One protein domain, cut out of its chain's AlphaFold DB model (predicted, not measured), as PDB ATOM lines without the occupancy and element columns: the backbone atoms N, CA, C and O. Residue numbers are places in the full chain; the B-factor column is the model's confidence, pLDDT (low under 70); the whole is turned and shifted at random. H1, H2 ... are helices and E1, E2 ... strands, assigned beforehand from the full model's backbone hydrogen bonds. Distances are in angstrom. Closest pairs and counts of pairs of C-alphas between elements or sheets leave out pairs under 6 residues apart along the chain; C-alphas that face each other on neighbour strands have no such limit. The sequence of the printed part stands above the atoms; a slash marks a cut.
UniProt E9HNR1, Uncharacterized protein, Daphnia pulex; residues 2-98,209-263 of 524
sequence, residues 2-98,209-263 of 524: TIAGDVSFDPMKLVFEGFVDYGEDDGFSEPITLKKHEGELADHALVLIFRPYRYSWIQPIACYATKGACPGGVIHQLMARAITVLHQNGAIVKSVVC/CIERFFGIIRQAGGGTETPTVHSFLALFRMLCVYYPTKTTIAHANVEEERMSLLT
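Overview. This is residues 2 to 98 and 209 to 263 of the 524 residues of an uncharacterized protein of Daphnia pulex (UniProt E9HNR1). A long two-stranded hairpin, E3 and E4, runs through the middle, with helix H1 on one side and helices H2 and H3 on the other. A small hairpin, E1 and E2, lies at the periphery near the first residues of H3, and residues 18 to 43 and 240 to 263 are long stretches with no named element. The 152 printed residues include four named strands and three named helices, in the order E1 E2 E3 E4 H1 H2 H3; both two-stranded sheets are antiparallel. The class is mixed, helices and strands, with under half of the residues in named elements. The whole is compact, with a radius of gyration of the C-alphas of 16.0 A and spans of 43 by 37 by 29 A.

Arrangement. E3, residues 44 to 50, and E4, residues 57 to 66, form an antiparallel hairpin at 154 degrees; N 46 and O 64 are within hydrogen-bond range at 2.9 A. H1, residues 72 to 88, comes closest to E4 at the C-alphas of Ala 82 and Ala 62, 7.7 A. H2, residues 209 to 220, comes closest to E3 at Ile 210 and Ile 49, C-alphas 6.8 A apart. With residues 217 to 220 alone, H2 touches H3, residues 229 to 239; their closest C-alphas, Ile 217 and Leu 235, are 6.4 A apart. They run opposite ways at a steep tilt of 69 degrees, only just short of about perpendicular. H1 and H3 are apart. E1, residues 8 to 10, and E2, residues 15 to 17, form an antiparallel hairpin, with N 17 and O 8 within hydrogen-bond range at 2.8 A. In H1, H2 and H3 every O i to N i+4 pair is within range.

Along the chain. E3 begins at C-alpha 44 (368.541, 235.282, 277.219) and measures 19.9 A; E4 measures 26.7 A, H1 24.3 A, H2 16.5 A, and H3 15.1 A, ending at C-alpha 239 (375.943, 233.925, 260.672). E1 and E2 measure 6.3 A and 6.2 A.

Size, cuts and confidence. The C-alphas farthest apart, Ser 29 and His 251, are 47.7 A apart. Residues 99 to 208 are not printed; C-alphas 98 and 209 are 11.5 A apart across the cut. The link E2 to E3 is long. The mean pLDDT of the printed part is 77.8; 42 residues are under 70, among them 24 to 38 and 241 to 263.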
ATOM      1  N   THR A   2     372.817 237.325 277.268       86.56
ATOM      2  CA  THR A   2     371.703 238.259 277.522       86.56
ATOM      3  C   THR A   2     371.290 238.973 276.235       86.56
ATOM      4  O   THR A   2     372.152 239.413 275.471       86.56
ATOM      5  N   ILE A   3     369.984 239.082 276.010       87.81
ATOM      6  CA  ILE A   3     369.349 239.760 274.877       87.81
ATOM      7  C   ILE A   3     368.262 240.698 275.410       87.81
ATOM      8  O   ILE A   3     367.668 240.447 276.456       87.81
ATOM      9  N   ALA A   4     368.008 241.804 274.719       84.75
ATOM     10  CA  ALA A   4     366.939 242.716 275.106       84.75
ATOM     11  C   ALA A   4     365.580 242.124 274.711       84.75
ATOM     12  O   ALA A   4     365.378 241.751 273.550       84.75
ATOM     13  N   GLY A   5     364.663 242.047 275.678       82.62
ATOM     14  CA  GLY A   5     363.296 241.591 275.449       82.62
ATOM     15  C   GLY A   5     362.567 242.533 274.498       82.62
ATOM     16  O   GLY A   5     362.492 243.734 274.744       82.62
ATOM     17  N   ASP A   6     362.054 241.979 273.407       82.25
ATOM     18  CA  ASP A   6     361.335 242.705 272.365       82.25
ATOM     19  C   ASP A   6     360.369 241.742 271.669       82.25
ATOM     20  O   ASP A   6     360.666 240.550 271.564       82.25
ATOM     21  N   VAL A   7     359.229 242.248 271.197       83.81
ATOM     22  CA  VAL A   7     358.223 241.452 270.485       83.81
ATOM     23  C   VAL A   7     358.083 241.978 269.071       83.81
ATOM     24  O   VAL A   7     357.669 243.113 268.848       83.81
ATOM     25  N   SER A   8     358.350 241.109 268.103       78.00
ATOM     26  CA  SER A   8     358.195 241.419 266.685       78.00
ATOM     27  C   SER A   8     357.218 240.446 266.038       78.00
ATOM     28  O   SER A   8     357.275 239.239 266.264       78.00
ATOM     29  N   PHE A   9     356.287 240.963 265.240       77.88
ATOM     30  CA  PHE A   9     355.399 240.115 264.452       77.88
ATOM     31  C   PHE A   9     356.075 239.768 263.126       77.88
ATOM     32  O   PHE A   9     356.339 240.664 262.325       77.88
ATOM     33  N   ASP A  10     356.318 238.480 262.879       73.19
ATOM     34  CA  ASP A  10     356.808 237.986 261.594       73.19
ATOM     35  C   ASP A  10     355.614 237.807 260.634       73.19
ATOM     36  O   ASP A  10     354.820 236.869 260.795       73.19
ATOM     37  N   PRO A  11     355.456 238.672 259.609       70.00
ATOM     38  CA  PRO A  11     354.324 238.605 258.690       70.00
ATOM     39  C   PRO A  11     354.392 237.406 257.734       70.00
ATOM     40  O   PRO A  11     353.364 237.042 257.161       70.00
ATOM     41  N   MET A  12     355.568 236.800 257.542       66.88
ATOM     42  CA  MET A  12     355.748 235.627 256.683       66.88
ATOM     43  C   MET A  12     355.319 234.355 257.410       66.88
ATOM     44  O   MET A  12     354.637 233.515 256.821       66.88
ATOM     45  N   LYS A  13     355.659 234.234 258.698       66.38
ATOM     46  CA  LYS A  13     355.269 233.083 259.532       66.38
ATOM     47  C   LYS A  13     353.907 233.242 260.200       66.38
ATOM     48  O   LYS A  13     353.314 232.235 260.595       66.38
ATOM     49  N   LEU A  14     353.409 234.474 260.312       71.12
ATOM     50  CA  LEU A  14     352.235 234.845 261.109       71.12
ATOM     51  C   LEU A  14     352.397 234.461 262.591       71.12
ATOM     52  O   LEU A  14     351.473 233.918 263.194       71.12
ATOM     53  N   VAL A  15     353.582 234.707 263.157       73.38
ATOM     54  CA  VAL A  15     353.931 234.387 264.554       73.38
ATOM     55  C   VAL A  15     354.575 235.603 265.205       73.38
ATOM     56  O   VAL A  15     355.287 236.360 264.548       73.38
ATOM     57  N   PHE A  16     354.315 235.794 266.497       77.94
ATOM     58  CA  PHE A  16     355.064 236.748 267.304       77.94
ATOM     59  C   PHE A  16     356.372 236.103 267.777       77.94
ATOM     60  O   PHE A  16     356.347 235.114 268.504       77.94
ATOM     61  N   GLU A  17     357.506 236.654 267.352       81.12
ATOM     62  CA  GLU A  17     358.837 236.318 267.865       81.12
ATOM     63  C   GLU A  17     359.149 237.226 269.069       81.12
ATOM     64  O   GLU A  17     358.737 238.388 269.083       81.12
ATOM     65  N   GLY A  18     359.875 236.721 270.073       81.00
ATOM     66  CA  GLY A  18     360.203 237.487 271.289       81.00
ATOM     67  C   GLY A  18     359.912 236.774 272.609       81.00
ATOM     68  O   GLY A  18     360.367 237.207 273.667       81.00
ATOM     69  N   PHE A  19     359.168 235.674 272.548       85.81
ATOM     70  CA  PHE A  19     358.814 234.863 273.708       85.81
ATOM     71  C   PHE A  19     359.829 233.746 273.954       85.81
ATOM     72  O   PHE A  19     360.642 233.425 273.084       85.81
ATOM     73  N   VAL A  20     359.779 233.165 275.151       85.25
ATOM     74  CA  VAL A  20     360.530 231.951 275.486       85.25
ATOM     75  C   VAL A  20     360.165 230.829 274.514       85.25
ATOM     76  O   VAL A  20     358.991 230.530 274.310       85.25
ATOM     77  N   ASP A  21     361.187 230.214 273.926       84.81
ATOM     78  CA  ASP A  21     361.070 229.183 272.900       84.81
ATOM     79  C   ASP A  21     362.209 228.164 273.055       84.81
ATOM     80  O   ASP A  21     363.387 228.469 272.826       84.81
ATOM     81  N   TYR A  22     361.839 226.945 273.454       84.19
ATOM     82  CA  TYR A  22     362.739 225.797 273.600       84.19
ATOM     83  C   TYR A  22     362.722 224.860 272.376       84.19
ATOM     84  O   TYR A  22     363.319 223.785 272.424       84.19
ATOM     85  N   GLY A  23     362.105 225.282 271.268       76.50
ATOM     86  CA  GLY A  23     361.995 224.522 270.025       76.50
ATOM     87  C   GLY A  23     360.802 223.563 269.984       76.50
ATOM     88  O   GLY A  23     360.196 223.235 271.003       76.50
ATOM     89  N   GLU A  24     360.470 223.111 268.773       69.12
ATOM     90  CA  GLU A  24     359.402 222.138 268.510       69.12
ATOM     91  C   GLU A  24     359.876 220.687 268.742       69.12
ATOM     92  O   GLU A  24     361.072 220.376 268.727       69.12
ATOM     93  N   ASP A  25     358.926 219.767 268.931       61.09
ATOM     94  CA  ASP A  25     359.182 218.333 269.121       61.09
ATOM     95  C   ASP A  25     359.381 217.597 267.800       61.09
ATOM     96  O   ASP A  25     358.611 216.713 267.425       61.09
ATOM     97  N   ASP A  26     360.438 217.959 267.080       53.53
ATOM     98  CA  ASP A  26     360.816 217.318 265.822       53.53
ATOM     99  C   ASP A  26     361.295 215.864 266.063       53.53
ATOM    100  O   ASP A  26     362.487 215.564 266.039       53.53
ATOM    101  N   GLY A  27     360.358 214.940 266.312       55.25
ATOM    102  CA  GLY A  27     360.602 213.495 266.432       55.25
ATOM    103  C   GLY A  27     360.852 212.964 267.848       55.25
ATOM    104  O   GLY A  27     361.234 211.802 267.990       55.25
ATOM    105  N   PHE A  28     360.621 213.768 268.888       60.41
ATOM    106  CA  PHE A  28     360.750 213.353 270.291       60.41
ATOM    107  C   PHE A  28     359.366 213.217 270.945       60.41
ATOM    108  O   PHE A  28     358.465 214.000 270.666       60.41
ATOM    109  N   SER A  29     359.181 212.203 271.797       52.56
ATOM    110  CA  SER A  29     357.862 211.794 272.311       52.56
ATOM    111  C   SER A  29     357.235 212.746 273.335       52.56
ATOM    112  O   SER A  29     356.037 212.643 273.580       52.56
ATOM    113  N   GLU A  30     358.014 213.646 273.938       59.78
ATOM    114  CA  GLU A  30     357.544 214.539 275.002       59.78
ATOM    115  C   GLU A  30     357.972 215.994 274.767       59.78
ATOM    116  O   GLU A  30     359.177 216.236 274.619       59.78
ATOM    117  N   PRO A  31     357.029 216.958 274.799       62.16
ATOM    118  CA  PRO A  31     357.328 218.381 274.720       62.16
ATOM    119  C   PRO A  31     358.197 218.890 275.854       62.16
ATOM    120  O   PRO A  31     357.873 218.707 277.028       62.16
ATOM    121  N   ILE A  32     359.242 219.648 275.511       67.25
ATOM    122  CA  ILE A  32     359.979 220.460 276.487       67.25
ATOM    123  C   ILE A  32     359.128 221.694 276.798       67.25
ATOM    124  O   ILE A  32     359.366 222.793 276.305       67.25
ATOM    125  N   THR A  33     358.085 221.513 277.606       58.34
ATOM    126  CA  THR A  33     357.235 222.616 278.067       58.34
ATOM    127  C   THR A  33     357.463 222.876 279.546       58.34
ATOM    128  O   THR A  33     356.979 222.171 280.431       58.34
ATOM    129  N   LEU A  34     358.190 223.955 279.833       63.19
ATOM    130  CA  LEU A  34     358.161 224.585 281.145       63.19
ATOM    131  C   LEU A  34     356.948 225.512 281.210       63.19
ATOM    132  O   LEU A  34     357.039 226.674 280.819       63.19
ATOM    133  N   LYS A  35     355.839 225.024 281.785       58.00
ATOM    134  CA  LYS A  35     354.627 225.832 282.044       58.00
ATOM    135  C   LYS A  35     354.916 227.155 282.769       58.00
ATOM    136  O   LYS A  35     354.151 228.099 282.662       58.00
ATOM    137  N   LYS A  36     356.029 227.222 283.509       61.88
ATOM    138  CA  LYS A  36     356.445 228.384 284.302       61.88
ATOM    139  C   LYS A  36     356.754 229.640 283.472       61.88
ATOM    140  O   LYS A  36     356.629 230.723 284.016       61.88
ATOM    141  N   HIS A  37     357.159 229.504 282.206       62.50
ATOM    142  CA  HIS A  37     357.606 230.638 281.377       62.50
ATOM    143  C   HIS A  37     356.823 230.776 280.063       62.50
ATOM    144  O   HIS A  37     357.262 231.455 279.133       62.50
ATOM    145  N   GLU A  38     355.672 230.112 279.957       65.94
ATOM    146  CA  GLU A  38     354.838 230.175 278.762       65.94
ATOM    147  C   GLU A  38     354.257 231.590 278.591       65.94
ATOM    148  O   GLU A  38     353.607 232.123 279.488       65.94
ATOM    149  N   GLY A  39     354.522 232.221 277.444       72.25
ATOM    150  CA  GLY A  39     354.073 233.588 277.153       72.25
ATOM    151  C   GLY A  39     354.932 234.706 277.757       72.25
ATOM    152  O   GLY A  39     354.597 235.879 277.589       72.25
ATOM    153  N   GLU A  40     356.053 234.388 278.413       84.12
ATOM    154  CA  GLU A  40     356.993 235.398 278.908       84.12
ATOM    155  C   GLU A  40     357.974 235.871 277.827       84.12
ATOM    156  O   GLU A  40     358.367 235.116 276.935       84.12
ATOM    157  N   LEU A  41     358.415 237.131 277.937       86.81
ATOM    158  CA  LEU A  41     359.442 237.698 277.064       86.81
ATOM    159  C   LEU A  41     360.812 237.098 277.366       86.81
ATOM    160  O   LEU A  41     361.284 237.160 278.509       86.81
ATOM    161  N   ALA A  42     361.467 236.595 276.323       88.44
ATOM    162  CA  ALA A  42     362.830 236.108 276.407       88.44
ATOM    163  C   ALA A  42     363.810 237.264 276.649       88.44
ATOM    164  O   ALA A  42     363.703 238.335 276.053       88.44
ATOM    165  N   ASP A  43     364.784 237.030 277.520       89.31
ATOM    166  CA  ASP A  43     365.865 237.971 277.844       89.31
ATOM    167  C   ASP A  43     367.251 237.308 277.782       89.31
ATOM    168  O   ASP A  43     368.278 237.963 277.972       89.31
ATOM    169  N   HIS A  44     367.308 236.012 277.469       90.12
ATOM    170  CA  HIS A  44     368.541 235.282 277.219       90.12
ATOM    171  C   HIS A  44     368.411 234.378 275.985       90.12
ATOM    172  O   HIS A  44     367.332 233.921 275.620       90.12
ATOM    173  N   ALA A  45     369.544 234.114 275.343       91.00
ATOM    174  CA  ALA A  45     369.710 233.111 274.303       91.00
ATOM    175  C   ALA A  45     370.651 232.005 274.795       91.00
ATOM    176  O   ALA A  45     371.797 232.283 275.186       91.00
ATOM    177  N   LEU A  46     370.181 230.760 274.746       92.31
ATOM    178  CA  LEU A  46     370.995 229.556 274.898       92.31
ATOM    179  C   LEU A  46     371.436 229.100 273.506       92.31
ATOM    180  O   LEU A  46     370.597 228.836 272.651       92.31
ATOM    181  N   VAL A  47     372.743 228.997 273.278       92.31
ATOM    182  CA  VAL A  47     373.309 228.584 271.988       92.31
ATOM    183  C   VAL A  47     374.171 227.347 272.190       92.31
ATOM    184  O   VAL A  47     374.939 227.279 273.146       92.31
ATOM    185  N   LEU A  48     374.049 226.387 271.276       92.69
ATOM    186  CA  LEU A  48     374.911 225.214 271.199       92.69
ATOM    187  C   LEU A  48     375.769 225.312 269.935       92.69
ATOM    188  O   LEU A  48     375.250 225.571 268.844       92.69
ATOM    189  N   ILE A  49     377.075 225.097 270.083       91.12
ATOM    190  CA  ILE A  49     378.051 225.094 268.988       91.12
ATOM    191  C   ILE A  49     378.727 223.727 268.942       91.12
ATOM    192  O   ILE A  49     379.147 223.200 269.969       91.12
ATOM    193  N   PHE A  50     378.857 223.172 267.741       91.75
ATOM    194  CA  PHE A  50     379.680 221.999 267.492       91.75
ATOM    195  C   PHE A  50     381.093 222.429 267.080       91.75
ATOM    196  O   PHE A  50     381.263 223.231 266.156       91.75
ATOM    197  N   ARG A  51     382.099 221.881 267.773       90.75
ATOM    198  CA  ARG A  51     383.530 222.101 267.530       90.75
ATOM    199  C   ARG A  51     384.226 220.735 267.404       90.75
ATOM    200  O   ARG A  51     384.310 220.011 268.392       90.75
ATOM    201  N   PRO A  52     384.706 220.345 266.215       90.00
ATOM    202  CA  PRO A  52     385.446 219.112 266.002       90.00
ATOM    203  C   PRO A  52     386.891 219.216 266.516       90.00
ATOM    204  O   PRO A  52     387.564 220.236 266.358       90.00
ATOM    205  N   TYR A  53     387.425 218.109 267.037       88.19
ATOM    206  CA  TYR A  53     388.807 218.066 267.527       88.19
ATOM    207  C   TYR A  53     389.843 218.208 266.398       88.19
ATOM    208  O   TYR A  53     390.767 219.011 266.506       88.19
ATOM    209  N   ARG A  54     389.679 217.476 265.283       84.88
ATOM    210  CA  ARG A  54     390.649 217.453 264.164       84.88
ATOM    211  C   ARG A  54     390.586 218.668 263.248       84.88
ATOM    212  O   ARG A  54     391.611 219.092 262.730       84.88
ATOM    213  N   TYR A  55     389.400 219.224 263.032       85.25
ATOM    214  CA  TYR A  55     389.210 220.278 262.038       85.25
ATOM    215  C   TYR A  55     389.187 221.664 262.684       85.25
ATOM    216  O   TYR A  55     388.759 221.821 263.823       85.25
ATOM    217  N   SER A  56     389.673 222.674 261.964       83.12
ATOM    218  CA  SER A  56     389.679 224.072 262.419       83.12
ATOM    219  C   SER A  56     388.413 224.786 261.953       83.12
ATOM    220  O   SER A  56     388.455 225.692 261.118       83.12
ATOM    221  N   TRP A  57     387.263 224.305 262.431       84.31
ATOM    222  CA  TRP A  57     385.996 224.975 262.190       84.31
ATOM    223  C   TRP A  57     385.019 224.869 263.349       84.31
ATOM    224  O   TRP A  57     385.088 223.935 264.130       84.31
ATOM    225  N   ILE A  58     384.081 225.809 263.442       86.25
ATOM    226  CA  ILE A  58     382.948 225.740 264.375       86.25
ATOM    227  C   ILE A  58     381.634 225.967 263.633       86.25
ATOM    228  O   ILE A  58     381.607 226.680 262.628       86.25
ATOM    229  N   GLN A  59     380.551 225.377 264.138       85.25
ATOM    230  CA  GLN A  59     379.208 225.555 263.591       85.25
ATOM    231  C   GLN A  59     378.199 225.718 264.735       85.25
ATOM    232  O   GLN A  59     378.053 224.801 265.547       85.25
ATOM    233  N   PRO A  60     377.464 226.841 264.813       88.19
ATOM    234  CA  PRO A  60     376.274 226.927 265.647       88.19
ATOM    235  C   PRO A  60     375.225 225.933 265.148       88.19
ATOM    236  O   PRO A  60     374.878 225.940 263.964       88.19
ATOM    237  N   ILE A  61     374.749 225.066 266.042       87.56
ATOM    238  CA  ILE A  61     373.812 223.978 265.718       87.56
ATOM    239  C   ILE A  61     372.415 224.210 266.290       87.56
ATOM    240  O   ILE A  61     371.444 223.708 265.734       87.56
ATOM    241  N   ALA A  62     372.297 224.977 267.376       88.38
ATOM    242  CA  ALA A  62     371.008 225.282 267.983       88.38
ATOM    243  C   ALA A  62     371.026 226.630 268.709       88.38
ATOM    244  O   ALA A  62     372.055 227.052 269.238       88.38
ATOM    245  N   CYS A  63     369.866 227.281 268.743       89.94
ATOM    246  CA  CYS A  63     369.614 228.508 269.482       89.94
ATOM    247  C   CYS A  63     368.201 228.456 270.063       89.94
ATOM    248  O   CYS A  63     367.253 228.213 269.320       89.94
ATOM    249  N   TYR A  64     368.077 228.743 271.355       89.50
ATOM    250  CA  TYR A  64     366.821 228.741 272.099       89.50
ATOM    251  C   TYR A  64     366.657 230.062 272.849       89.50
ATOM    252  O   TYR A  64     367.628 230.592 273.398       89.50
ATOM    253  N   ALA A  65     365.437 230.589 272.866       88.88
ATOM    254  CA  ALA A  65     365.098 231.823 273.561       88.88
ATOM    255  C   ALA A  65     364.629 231.484 274.980       88.88
ATOM    256  O   ALA A  65     363.707 230.693 275.161       88.88
ATOM    257  N   THR A  66     365.266 232.049 276.002       88.06
ATOM    258  CA  THR A  66     365.040 231.669 277.401       88.06
ATOM    259  C   THR A  66     364.752 232.882 278.274       88.06
ATOM    260  O   THR A  66     365.126 234.014 277.949       88.06
ATOM    261  N   LYS A  67     364.086 232.635 279.407       86.62
ATOM    262  CA  LYS A  67     363.961 233.600 280.499       86.62
ATOM    263  C   LYS A  67     365.030 233.311 281.544       86.62
ATOM    264  O   LYS A  67     365.057 232.222 282.113       86.62
ATOM    265  N   GLY A  68     365.910 234.271 281.786       85.88
ATOM    266  CA  GLY A  68     367.076 234.107 282.638       85.88
ATOM    267  C   GLY A  68     368.003 232.986 282.162       85.88
ATOM    268  O   GLY A  68     368.006 232.572 280.996       85.88
ATOM    269  N   ALA A  69     368.780 232.460 283.107       84.12
ATOM    270  CA  ALA A  69     369.529 231.234 282.892       84.12
ATOM    271  C   ALA A  69     368.560 230.067 282.640       84.12
ATOM    272  O   ALA A  69     367.672 229.800 283.451       84.12
ATOM    273  N   CYS A  70     368.755 229.360 281.525       86.31
ATOM    274  CA  CYS A  70     367.935 228.205 281.173       86.31
ATOM    275  C   CYS A  70     367.967 227.154 282.301       86.31
ATOM    276  O   CYS A  70     369.057 226.798 282.759       86.31
ATOM    277  N   PRO A  71     366.813 226.638 282.765       88.31
ATOM    278  CA  PRO A  71     366.790 225.640 283.828       88.31
ATOM    279  C   PRO A  71     367.575 224.379 283.457       88.31
ATOM    280  O   PRO A  71     367.453 223.863 282.347       88.31
ATOM    281  N   GLY A  72     368.345 223.837 284.407       85.94
ATOM    282  CA  GLY A  72     369.244 222.703 284.150       85.94
ATOM    283  C   GLY A  72     368.543 221.457 283.592       85.94
ATOM    284  O   GLY A  72     369.087 220.799 282.713       85.94
ATOM    285  N   GLY A  73     367.308 221.169 284.021       86.69
ATOM    286  CA  GLY A  73     366.520 220.061 283.461       86.69
ATOM    287  C   GLY A  73     366.233 220.220 281.963       86.69
ATOM    288  O   GLY A  73     366.304 219.247 281.216       86.69
ATOM    289  N   VAL A  74     365.999 221.455 281.509       88.50
ATOM    290  CA  VAL A  74     365.793 221.760 280.089       88.50
ATOM    291  C   VAL A  74     367.105 221.722 279.320       88.50
ATOM    292  O   VAL A  74     367.149 221.118 278.253       88.50
ATOM    293  N   ILE A  75     368.198 222.265 279.872       90.38
ATOM    294  CA  ILE A  75     369.524 222.150 279.242       90.38
ATOM    295  C   ILE A  75     369.885 220.675 279.019       90.38
ATOM    296  O   ILE A  75     370.327 220.322 277.930       90.38
ATOM    297  N   HIS A  76     369.646 219.806 280.005       88.31
ATOM    298  CA  HIS A  76     369.897 218.367 279.893       88.31
ATOM    299  C   HIS A  76     369.120 217.729 278.728       88.31
ATOM    300  O   HIS A  76     369.703 217.022 277.906       88.31
ATOM    301  N   GLN A  77     367.821 218.026 278.605       88.62
ATOM    302  CA  GLN A  77     366.989 217.523 277.506       88.62
ATOM    303  C   GLN A  77     367.437 218.067 276.140       88.62
ATOM    304  O   GLN A  77     367.586 217.296 275.192       88.62
ATOM    305  N   LEU A  78     367.705 219.372 276.033       90.31
ATOM    306  CA  LEU A  78     368.171 220.007 274.794       90.31
ATOM    307  C   LEU A  78     369.547 219.485 274.361       90.31
ATOM    308  O   LEU A  78     369.771 219.246 273.176       90.31
ATOM    309  N   MET A  79     370.449 219.260 275.317       90.69
ATOM    310  CA  MET A  79     371.759 218.652 275.088       90.69
ATOM    311  C   MET A  79     371.615 217.227 274.544       90.69
ATOM    312  O   MET A  79     372.228 216.900 273.529       90.69
ATOM    313  N   ALA A  80     370.769 216.394 275.158       87.56
ATOM    314  CA  ALA A  80     370.524 215.028 274.696       87.56
ATOM    315  C   ALA A  80     369.919 214.994 273.279       87.56
ATOM    316  O   ALA A  80     370.366 214.215 272.429       87.56
ATOM    317  N   ARG A  81     368.955 215.882 272.986       89.06
ATOM    318  CA  ARG A  81     368.386 216.046 271.636       89.06
ATOM    319  C   ARG A  81     369.466 216.441 270.625       89.06
ATOM    320  O   ARG A  81     369.574 215.808 269.578       89.06
ATOM    321  N   ALA A  82     370.310 217.423 270.951       90.19
ATOM    322  CA  ALA A  82     371.391 217.872 270.073       90.19
ATOM    323  C   ALA A  82     372.409 216.757 269.774       90.19
ATOM    324  O   ALA A  82     372.769 216.555 268.616       90.19
ATOM    325  N   ILE A  83     372.827 215.993 270.790       88.56
ATOM    326  CA  ILE A  83     373.738 214.847 270.619       88.56
ATOM    327  C   ILE A  83     373.104 213.776 269.724       88.56
ATOM    328  O   ILE A  83     373.767 213.255 268.829       88.56
ATOM    329  N   THR A  84     371.816 213.486 269.917       88.56
ATOM    330  CA  THR A  84     371.081 212.503 269.105       88.56
ATOM    331  C   THR A  84     371.041 212.915 267.633       88.56
ATOM    332  O   THR A  84     371.363 212.111 266.759       88.56
ATOM    333  N   VAL A  85     370.712 214.179 267.350       89.12
ATOM    334  CA  VAL A  85     370.678 214.712 265.978       89.12
ATOM    335  C   VAL A  85     372.071 214.695 265.346       89.12
ATOM    336  O   VAL A  85     372.215 214.305 264.188       89.12
ATOM    337  N   LEU A  86     373.117 215.065 266.089       88.69
ATOM    338  CA  LEU A  86     374.498 214.990 265.602       88.69
ATOM    339  C   LEU A  86     374.895 213.553 265.248       88.69
ATOM    340  O   LEU A  86     375.429 213.318 264.165       88.69
ATOM    341  N   HIS A  87     374.564 212.592 266.113       88.19
ATOM    342  CA  HIS A  87     374.858 211.181 265.887       88.19
ATOM    343  C   HIS A  87     374.155 210.627 264.641       88.19
ATOM    344  O   HIS A  87     374.787 209.960 263.825       88.19
ATOM    345  N   GLN A  88     372.879 210.974 264.437       88.06
ATOM    346  CA  GLN A  88     372.120 210.603 263.235       88.06
ATOM    347  C   GLN A  88     372.740 211.149 261.938       88.06
ATOM    348  O   GLN A  88     372.587 210.541 260.882       88.06
ATOM    349  N   ASN A  89     373.466 212.268 262.014       86.00
ATOM    350  CA  ASN A  89     374.179 212.874 260.888       86.00
ATOM    351  C   ASN A  89     375.663 212.449 260.813       86.00
ATOM    352  O   ASN A  89     376.444 213.058 260.084       86.00
ATOM    353  N   GLY A  90     376.068 211.412 261.559       86.62
ATOM    354  CA  GLY A  90     377.423 210.849 261.526       86.62
ATOM    355  C   GLY A  90     378.471 211.618 262.339       86.62
ATOM    356  O   GLY A  90     379.651 211.272 262.291       86.62
ATOM    357  N   ALA A  91     378.074 212.641 263.103       86.69
ATOM    358  CA  ALA A  91     378.967 213.344 264.016       86.69
ATOM    359  C   ALA A  91     379.028 212.628 265.375       86.69
ATOM    360  O   ALA A  91     378.007 212.330 265.993       86.69
ATOM    361  N   ILE A  92     380.242 212.370 265.864       86.25
ATOM    362  CA  ILE A  92     380.473 211.686 267.141       86.25
ATOM    363  C   ILE A  92     380.851 212.727 268.194       86.25
ATOM    364  O   ILE A  92     381.902 213.362 268.099       86.25
ATOM    365  N   VAL A  93     380.002 212.887 269.205       88.31
ATOM    366  CA  VAL A  93     380.261 213.768 270.351       88.31
ATOM    367  C   VAL A  93     380.944 212.953 271.448       88.31
ATOM    368  O   VAL A  93     380.386 211.956 271.901       88.31
ATOM    369  N   LYS A  94     382.155 213.353 271.855       86.81
ATOM    370  CA  LYS A  94     382.921 212.695 272.934       86.81
ATOM    371  C   LYS A  94     382.989 213.517 274.221       86.81
ATOM    372  O   LYS A  94     383.160 212.941 275.285       86.81
ATOM    373  N   SER A  95     382.828 214.836 274.139       89.19
ATOM    374  CA  SER A  95     382.807 215.720 275.304       89.19
ATOM    375  C   SER A  95     381.828 216.877 275.109       89.19
ATOM    376  O   SER A  95     381.524 217.270 273.981       89.19
ATOM    377  N   VAL A  96     381.357 217.433 276.225       90.69
ATOM    378  CA  VAL A  96     380.555 218.660 276.289       90.69
ATOM    379  C   VAL A  96     381.274 219.635 277.214       90.69
ATOM    380  O   VAL A  96     381.770 219.232 278.262       90.69
ATOM    381  N   VAL A  97     381.344 220.906 276.821       91.06
ATOM    382  CA  VAL A  97     381.993 221.973 277.595       91.06
ATOM    383  C   VAL A  97     380.942 223.005 277.986       91.06
ATOM    384  O   VAL A  97     380.121 223.399 277.158       91.06
ATOM    385  N   CYS A  98     380.958 223.434 279.245       89.62
ATOM    386  CA  CYS A  98     380.048 224.436 279.788       89.62
ATOM    387  C   CYS A  98     380.731 225.266 280.886       89.62
ATOM    388  O   CYS A  98     381.796 224.895 281.383       89.62
ATOM    389  N   CYS A 209     385.256 229.678 271.939       85.88
ATOM    390  CA  CYS A 209     384.642 229.713 270.618       85.88
ATOM    391  C   CYS A 209     383.213 230.285 270.638       85.88
ATOM    392  O   CYS A 209     382.851 231.030 269.721       85.88
ATOM    393  N   ILE A 210     382.420 229.985 271.676       89.81
ATOM    394  CA  ILE A 210     381.051 230.491 271.823       89.81
ATOM    395  C   ILE A 210     381.038 231.923 272.361       89.81
ATOM    396  O   ILE A 210     380.238 232.738 271.904       89.81
ATOM    397  N   GLU A 211     381.974 232.282 273.241       89.50
ATOM    398  CA  GLU A 211     382.136 233.670 273.689       89.50
ATOM    399  C   GLU A 211     382.546 234.587 272.533       89.50
ATOM    400  O   GLU A 211     381.961 235.656 272.339       89.50
ATOM    401  N   ARG A 212     383.472 234.129 271.685       85.62
ATOM    402  CA  ARG A 212     383.851 234.817 270.447       85.62
ATOM    403  C   ARG A 212     382.669 234.940 269.486       85.62
ATOM    404  O   ARG A 212     382.479 236.004 268.900       85.62
ATOM    405  N   PHE A 213     381.850 233.897 269.347       86.38
ATOM    406  CA  PHE A 213     380.621 233.954 268.549       86.38
ATOM    407  C   PHE A 213     379.651 235.028 269.068       86.38
ATOM    408  O   PHE A 213     379.137 235.829 268.285       86.38
ATOM    409  N   PHE A 214     379.459 235.123 270.385       88.38
ATOM    410  CA  PHE A 214     378.671 236.200 270.987       88.38
ATOM    411  C   PHE A 214     379.293 237.585 270.762       88.38
ATOM    412  O   PHE A 214     378.559 238.538 270.505       88.38
ATOM    413  N   GLY A 215     380.622 237.704 270.807       84.81
ATOM    414  CA  GLY A 215     381.335 238.938 270.469       84.81
ATOM    415  C   GLY A 215     381.071 239.394 269.031       84.81
ATOM    416  O   GLY A 215     380.751 240.559 268.805       84.81
ATOM    417  N   ILE A 216     381.106 238.461 268.073       82.06
ATOM    418  CA  ILE A 216     380.793 238.727 266.659       82.06
ATOM    419  C   ILE A 216     379.349 239.215 266.503       82.06
ATOM    420  O   ILE A 216     379.113 240.188 265.791       82.06
ATOM    421  N   ILE A 217     378.385 238.595 267.193       84.12
ATOM    422  CA  ILE A 217     376.983 239.044 267.163       84.12
ATOM    423  C   ILE A 217     376.849 240.473 267.701       84.12
ATOM    424  O   ILE A 217     376.212 241.304 267.056       84.12
ATOM    425  N   ARG A 218     377.461 240.787 268.852       83.25
ATOM    426  CA  ARG A 218     377.407 242.144 269.434       83.25
ATOM    427  C   ARG A 218     378.050 243.180 268.510       83.25
ATOM    428  O   ARG A 218     377.512 244.268 268.327       83.25
ATOM    429  N   GLN A 219     379.164 242.827 267.867       80.44
ATOM    430  CA  GLN A 219     379.833 243.699 266.904       80.44
ATOM    431  C   GLN A 219     378.980 243.931 265.648       80.44
ATOM    432  O   GLN A 219     378.829 245.071 265.212       80.44
ATOM    433  N   ALA A 220     378.380 242.874 265.094       76.88
ATOM    434  CA  ALA A 220     377.512 242.958 263.920       76.88
ATOM    435  C   ALA A 220     376.208 243.731 264.197       76.88
ATOM    436  O   ALA A 220     375.685 244.392 263.304       76.88
ATOM    437  N   GLY A 221     375.717 243.713 265.440       70.31
ATOM    438  CA  GLY A 221     374.571 244.497 265.912       70.31
ATOM    439  C   GLY A 221     374.853 245.987 266.150       70.31
ATOM    440  O   GLY A 221     374.138 246.623 266.926       70.31
ATOM    441  N   GLY A 222     375.905 246.548 265.546       70.06
ATOM    442  CA  GLY A 222     376.270 247.962 265.681       70.06
ATOM    443  C   GLY A 222     377.009 248.308 266.975       70.06
ATOM    444  O   GLY A 222     376.981 249.460 267.397       70.06
ATOM    445  N   GLY A 223     377.644 247.326 267.628       62.59
ATOM    446  CA  GLY A 223     378.352 247.534 268.896       62.59
ATOM    447  C   GLY A 223     377.424 247.743 270.095       62.59
ATOM    448  O   GLY A 223     377.865 248.215 271.140       62.59
ATOM    449  N   THR A 224     376.141 247.402 269.955       65.38
ATOM    450  CA  THR A 224     375.209 247.381 271.081       65.38
ATOM    451  C   THR A 224     375.615 246.280 272.056       65.38
ATOM    452  O   THR A 224     375.855 245.136 271.661       65.38
ATOM    453  N   GLU A 225     375.705 246.614 273.349       71.75
ATOM    454  CA  GLU A 225     376.038 245.607 274.355       71.75
ATOM    455  C   GLU A 225     374.985 244.498 274.367       71.75
ATOM    456  O   GLU A 225     375.349 243.339 274.486       71.75
ATOM    457  N   THR A 226     373.703 244.796 274.162       81.75
ATOM    458  CA  THR A 226     372.611 243.817 274.242       81.75
ATOM    459  C   THR A 226     371.715 243.864 272.995       81.75
ATOM    460  O   THR A 226     370.834 244.719 272.908       81.75
ATOM    461  N   PRO A 227     371.883 242.952 272.015       84.81
ATOM    462  CA  PRO A 227     370.982 242.889 270.866       84.81
ATOM    463  C   PRO A 227     369.568 242.489 271.310       84.81
ATOM    464  O   PRO A 227     369.400 241.708 272.249       84.81
ATOM    465  N   THR A 228     368.547 243.004 270.628       84.19
ATOM    466  CA  THR A 228     367.150 242.566 270.809       84.19
ATOM    467  C   THR A 228     366.956 241.120 270.363       84.19
ATOM    468  O   THR A 228     367.718 240.632 269.530       84.19
ATOM    469  N   VAL A 229     365.911 240.437 270.843       83.94
ATOM    470  CA  VAL A 229     365.583 239.069 270.385       83.94
ATOM    471  C   VAL A 229     365.516 238.992 268.854       83.94
ATOM    472  O   VAL A 229     366.114 238.104 268.248       83.94
ATOM    473  N   HIS A 230     364.855 239.964 268.217       80.88
ATOM    474  CA  HIS A 230     364.728 240.028 266.763       80.88
ATOM    475  C   HIS A 230     366.085 240.177 266.060       80.88
ATOM    476  O   HIS A 230     366.419 239.394 265.168       80.88
ATOM    477  N   SER A 231     366.897 241.153 266.482       83.19
ATOM    478  CA  SER A 231     368.218 241.385 265.883       83.19
ATOM    479  C   SER A 231     369.175 240.221 266.138       83.19
ATOM    480  O   SER A 231     369.879 239.803 265.223       83.19
ATOM    481  N   PHE A 232     369.148 239.632 267.335       87.38
ATOM    482  CA  PHE A 232     369.927 238.447 267.672       87.38
ATOM    483  C   PHE A 232     369.559 237.267 266.771       87.38
ATOM    484  O   PHE A 232     370.447 236.661 266.179       87.38
ATOM    485  N   LEU A 233     368.268 236.955 266.614       83.81
ATOM    486  CA  LEU A 233     367.820 235.860 265.750       83.81
ATOM    487  C   LEU A 233     368.165 236.117 264.280       83.81
ATOM    488  O   LEU A 233     368.588 235.191 263.588       83.81
ATOM    489  N   ALA A 234     368.013 237.352 263.800       82.12
ATOM    490  CA  ALA A 234     368.392 237.726 262.441       82.12
ATOM    491  C   ALA A 234     369.901 237.543 262.207       82.12
ATOM    492  O   ALA A 234     370.297 236.896 261.237       82.12
ATOM    493  N   LEU A 235     370.738 238.034 263.125       83.88
ATOM    494  CA  LEU A 235     372.194 237.898 263.061       83.88
ATOM    495  C   LEU A 235     372.642 236.445 263.214       83.88
ATOM    496  O   LEU A 235     373.502 236.004 262.465       83.88
ATOM    497  N   PHE A 236     372.035 235.679 264.120       85.44
ATOM    498  CA  PHE A 236     372.304 234.253 264.280       85.44
ATOM    499  C   PHE A 236     372.004 233.493 262.983       85.44
ATOM    500  O   PHE A 236     372.856 232.763 262.482       85.44
ATOM    501  N   ARG A 237     370.817 233.708 262.391       80.88
ATOM    502  CA  ARG A 237     370.419 233.096 261.110       80.88
ATOM    503  C   ARG A 237     371.380 233.486 259.990       80.88
ATOM    504  O   ARG A 237     371.771 232.621 259.211       80.88
ATOM    505  N   MET A 238     371.771 234.758 259.932       78.19
ATOM    506  CA  MET A 238     372.737 235.259 258.961       78.19
ATOM    507  C   MET A 238     374.107 234.601 259.156       78.19
ATOM    508  O   MET A 238     374.643 234.074 258.195       78.19
ATOM    509  N   LEU A 239     374.630 234.513 260.380       76.75
ATOM    510  CA  LEU A 239     375.943 233.925 260.672       76.75
ATOM    511  C   LEU A 239     376.002 232.404 260.473       76.75
ATOM    512  O   LEU A 239     377.070 231.870 260.186       76.75
ATOM    513  N   CYS A 240     374.867 231.708 260.572       75.44
ATOM    514  CA  CYS A 240     374.755 230.300 260.180       75.44
ATOM    515  C   CYS A 240     374.830 230.088 258.658       75.44
ATOM    516  O   CYS A 240     374.970 228.953 258.208       75.44
ATOM    517  N   VAL A 241     374.689 231.160 257.879       68.94
ATOM    518  CA  VAL A 241     374.515 231.157 256.422       68.94
ATOM    519  C   VAL A 241     375.664 231.857 255.698       68.94
ATOM    520  O   VAL A 241     376.037 231.471 254.596       68.94
ATOM    521  N   TYR A 242     376.191 232.914 256.294       66.50
ATOM    522  CA  TYR A 242     377.163 233.818 255.723       66.50
ATOM    523  C   TYR A 242     378.064 234.311 256.844       66.50
ATOM    524  O   TYR A 242     377.608 234.894 257.826       66.50
ATOM    525  N   TYR A 243     379.364 234.082 256.690       63.03
ATOM    526  CA  TYR A 243     380.348 234.584 257.630       63.03
ATOM    527  C   TYR A 243     381.107 235.751 256.995       63.03
ATOM    528  O   TYR A 243     381.906 235.514 256.080       63.03
ATOM    529  N   PRO A 244     380.898 237.002 257.450       57.47
ATOM    530  CA  PRO A 244     381.669 238.136 256.965       57.47
ATOM    531  C   PRO A 244     383.131 237.954 257.391       57.47
ATOM    532  O   PRO A 244     383.533 238.232 258.516       57.47
ATOM    533  N   THR A 245     383.944 237.451 256.468       51.31
ATOM    534  CA  THR A 245     385.277 236.870 256.703       51.31
ATOM    535  C   THR A 245     386.374 237.914 256.966       51.31
ATOM    536  O   THR A 245     387.549 237.642 256.744       51.31
ATOM    537  N   LYS A 246     386.020 239.129 257.406       52.19
ATOM    538  CA  LYS A 246     386.960 240.256 257.567       52.19
ATOM    539  C   LYS A 246     387.098 240.790 258.990       52.19
ATOM    540  O   LYS A 246     387.943 241.649 259.218       52.19
ATOM    541  N   THR A 247     386.336 240.292 259.959       47.44
ATOM    542  CA  THR A 247     386.523 240.659 261.372       47.44
ATOM    543  C   THR A 247     387.523 239.720 262.041       47.44
ATOM    544  O   THR A 247     387.183 238.973 262.955       47.44
ATOM    545  N   THR A 248     388.776 239.744 261.585       46.34
ATOM    546  CA  THR A 248     389.900 239.369 262.448       46.34
ATOM    547  C   THR A 248     389.911 240.360 263.603       46.34
ATOM    548  O   THR A 248     390.173 241.547 263.393       46.34
ATOM    549  N   ILE A 249     389.569 239.909 264.811       51.84
ATOM    550  CA  ILE A 249     389.736 240.729 266.012       51.84
ATOM    551  C   ILE A 249     391.247 240.882 266.208       51.84
ATOM    552  O   ILE A 249     391.910 239.979 266.714       51.84
ATOM    553  N   ALA A 250     391.806 241.997 265.738       42.47
ATOM    554  CA  ALA A 250     393.216 242.301 265.933       42.47
ATOM    555  C   ALA A 250     393.510 242.333 267.442       42.47
ATOM    556  O   ALA A 250     392.808 243.007 268.195       42.47
ATOM    557  N   HIS A 251     394.539 241.600 267.876       49.41
ATOM    558  CA  HIS A 251     395.000 241.520 269.271       49.41
ATOM    559  C   HIS A 251     394.072 240.802 270.278       49.41
ATOM    560  O   HIS A 251     394.197 241.033 271.481       49.41
ATOM    561  N   ALA A 252     393.175 239.911 269.841       53.56
ATOM    562  CA  ALA A 252     392.449 239.029 270.765       53.56
ATOM    563  C   ALA A 252     393.297 237.824 271.209       53.56
ATOM    564  O   ALA A 252     394.018 237.235 270.410       53.56
ATOM    565  N   ASN A 253     393.150 237.408 272.471       54.34
ATOM    566  CA  ASN A 253     393.803 236.217 273.029       54.34
ATOM    567  C   ASN A 253     393.036 234.912 272.709       54.34
ATOM    568  O   ASN A 253     392.947 234.029 273.555       54.34
ATOM    569  N   VAL A 254     392.404 234.825 271.534       55.56
ATOM    570  CA  VAL A 254     391.523 233.709 271.147       55.56
ATOM    571  C   VAL A 254     391.979 233.152 269.803       55.56
ATOM    572  O   VAL A 254     392.190 233.920 268.865       55.56
ATOM    573  N   GLU A 255     392.115 231.825 269.704       58.91
ATOM    574  CA  GLU A 255     392.554 231.146 268.478       58.91
ATOM    575  C   GLU A 255     391.674 231.498 267.266       58.91
ATOM    576  O   GLU A 255     390.446 231.610 267.356       58.91
ATOM    577  N   GLU A 256     392.301 231.645 266.097       60.50
ATOM    578  CA  GLU A 256     391.652 232.012 264.836       60.50
ATOM    579  C   GLU A 256     390.998 230.792 264.154       60.50
ATOM    580  O   GLU A 256     391.341 230.399 263.043       60.50
ATOM    581  N   GLU A 257     390.038 230.144 264.817       62.94
ATOM    582  CA  GLU A 257     389.232 229.101 264.165       62.94
ATOM    583  C   GLU A 257     388.166 229.730 263.263       62.94
ATOM    584  O   GLU A 257     387.396 230.579 263.718       62.94
ATOM    585  N   ARG A 258     388.078 229.318 261.996       62.34
ATOM    586  CA  ARG A 258     387.085 229.865 261.059       62.34
ATOM    587  C   ARG A 258     385.708 229.255 261.319       62.34
ATOM    588  O   ARG A 258     385.590 228.054 261.517       62.34
ATOM    589  N   MET A 259     384.636 230.040 261.253       62.50
ATOM    590  CA  MET A 259     383.310 229.436 261.079       62.50
ATOM    591  C   MET A 259     383.230 228.889 259.651       62.50
ATOM    592  O   MET A 259     383.319 229.664 258.698       62.50
ATOM    593  N   SER A 260     383.119 227.569 259.485       56.25
ATOM    594  CA  SER A 260     382.941 226.965 258.161       56.25
ATOM    595  C   SER A 260     381.470 226.668 257.931       56.25
ATOM    596  O   SER A 260     380.861 225.948 258.718       56.25
ATOM    597  N   LEU A 261     380.919 227.164 256.830       60.22
ATOM    598  CA  LEU A 261     379.563 226.829 256.417       60.22
ATOM    599  C   LEU A 261     379.549 225.390 255.895       60.22
ATOM    600  O   LEU A 261     380.084 225.109 254.825       60.22
ATOM    601  N   LEU A 262     378.951 224.475 256.658       57.81
ATOM    602  CA  LEU A 262     378.866 223.055 256.284       57.81
ATOM    603  C   LEU A 262     377.741 222.749 255.286       57.81
ATOM    604  O   LEU A 262     377.603 221.609 254.851       57.81
ATOM    605  N   THR A 263     376.902 223.733 254.953       57.59
ATOM    606  CA  THR A 263     375.716 223.533 254.113       57.59
ATOM    607  C   THR A 263     375.762 224.378 252.843       57.59
ATOM    608  O   THR A 263     376.132 225.551 252.858       57.59
TER     609      THR A 263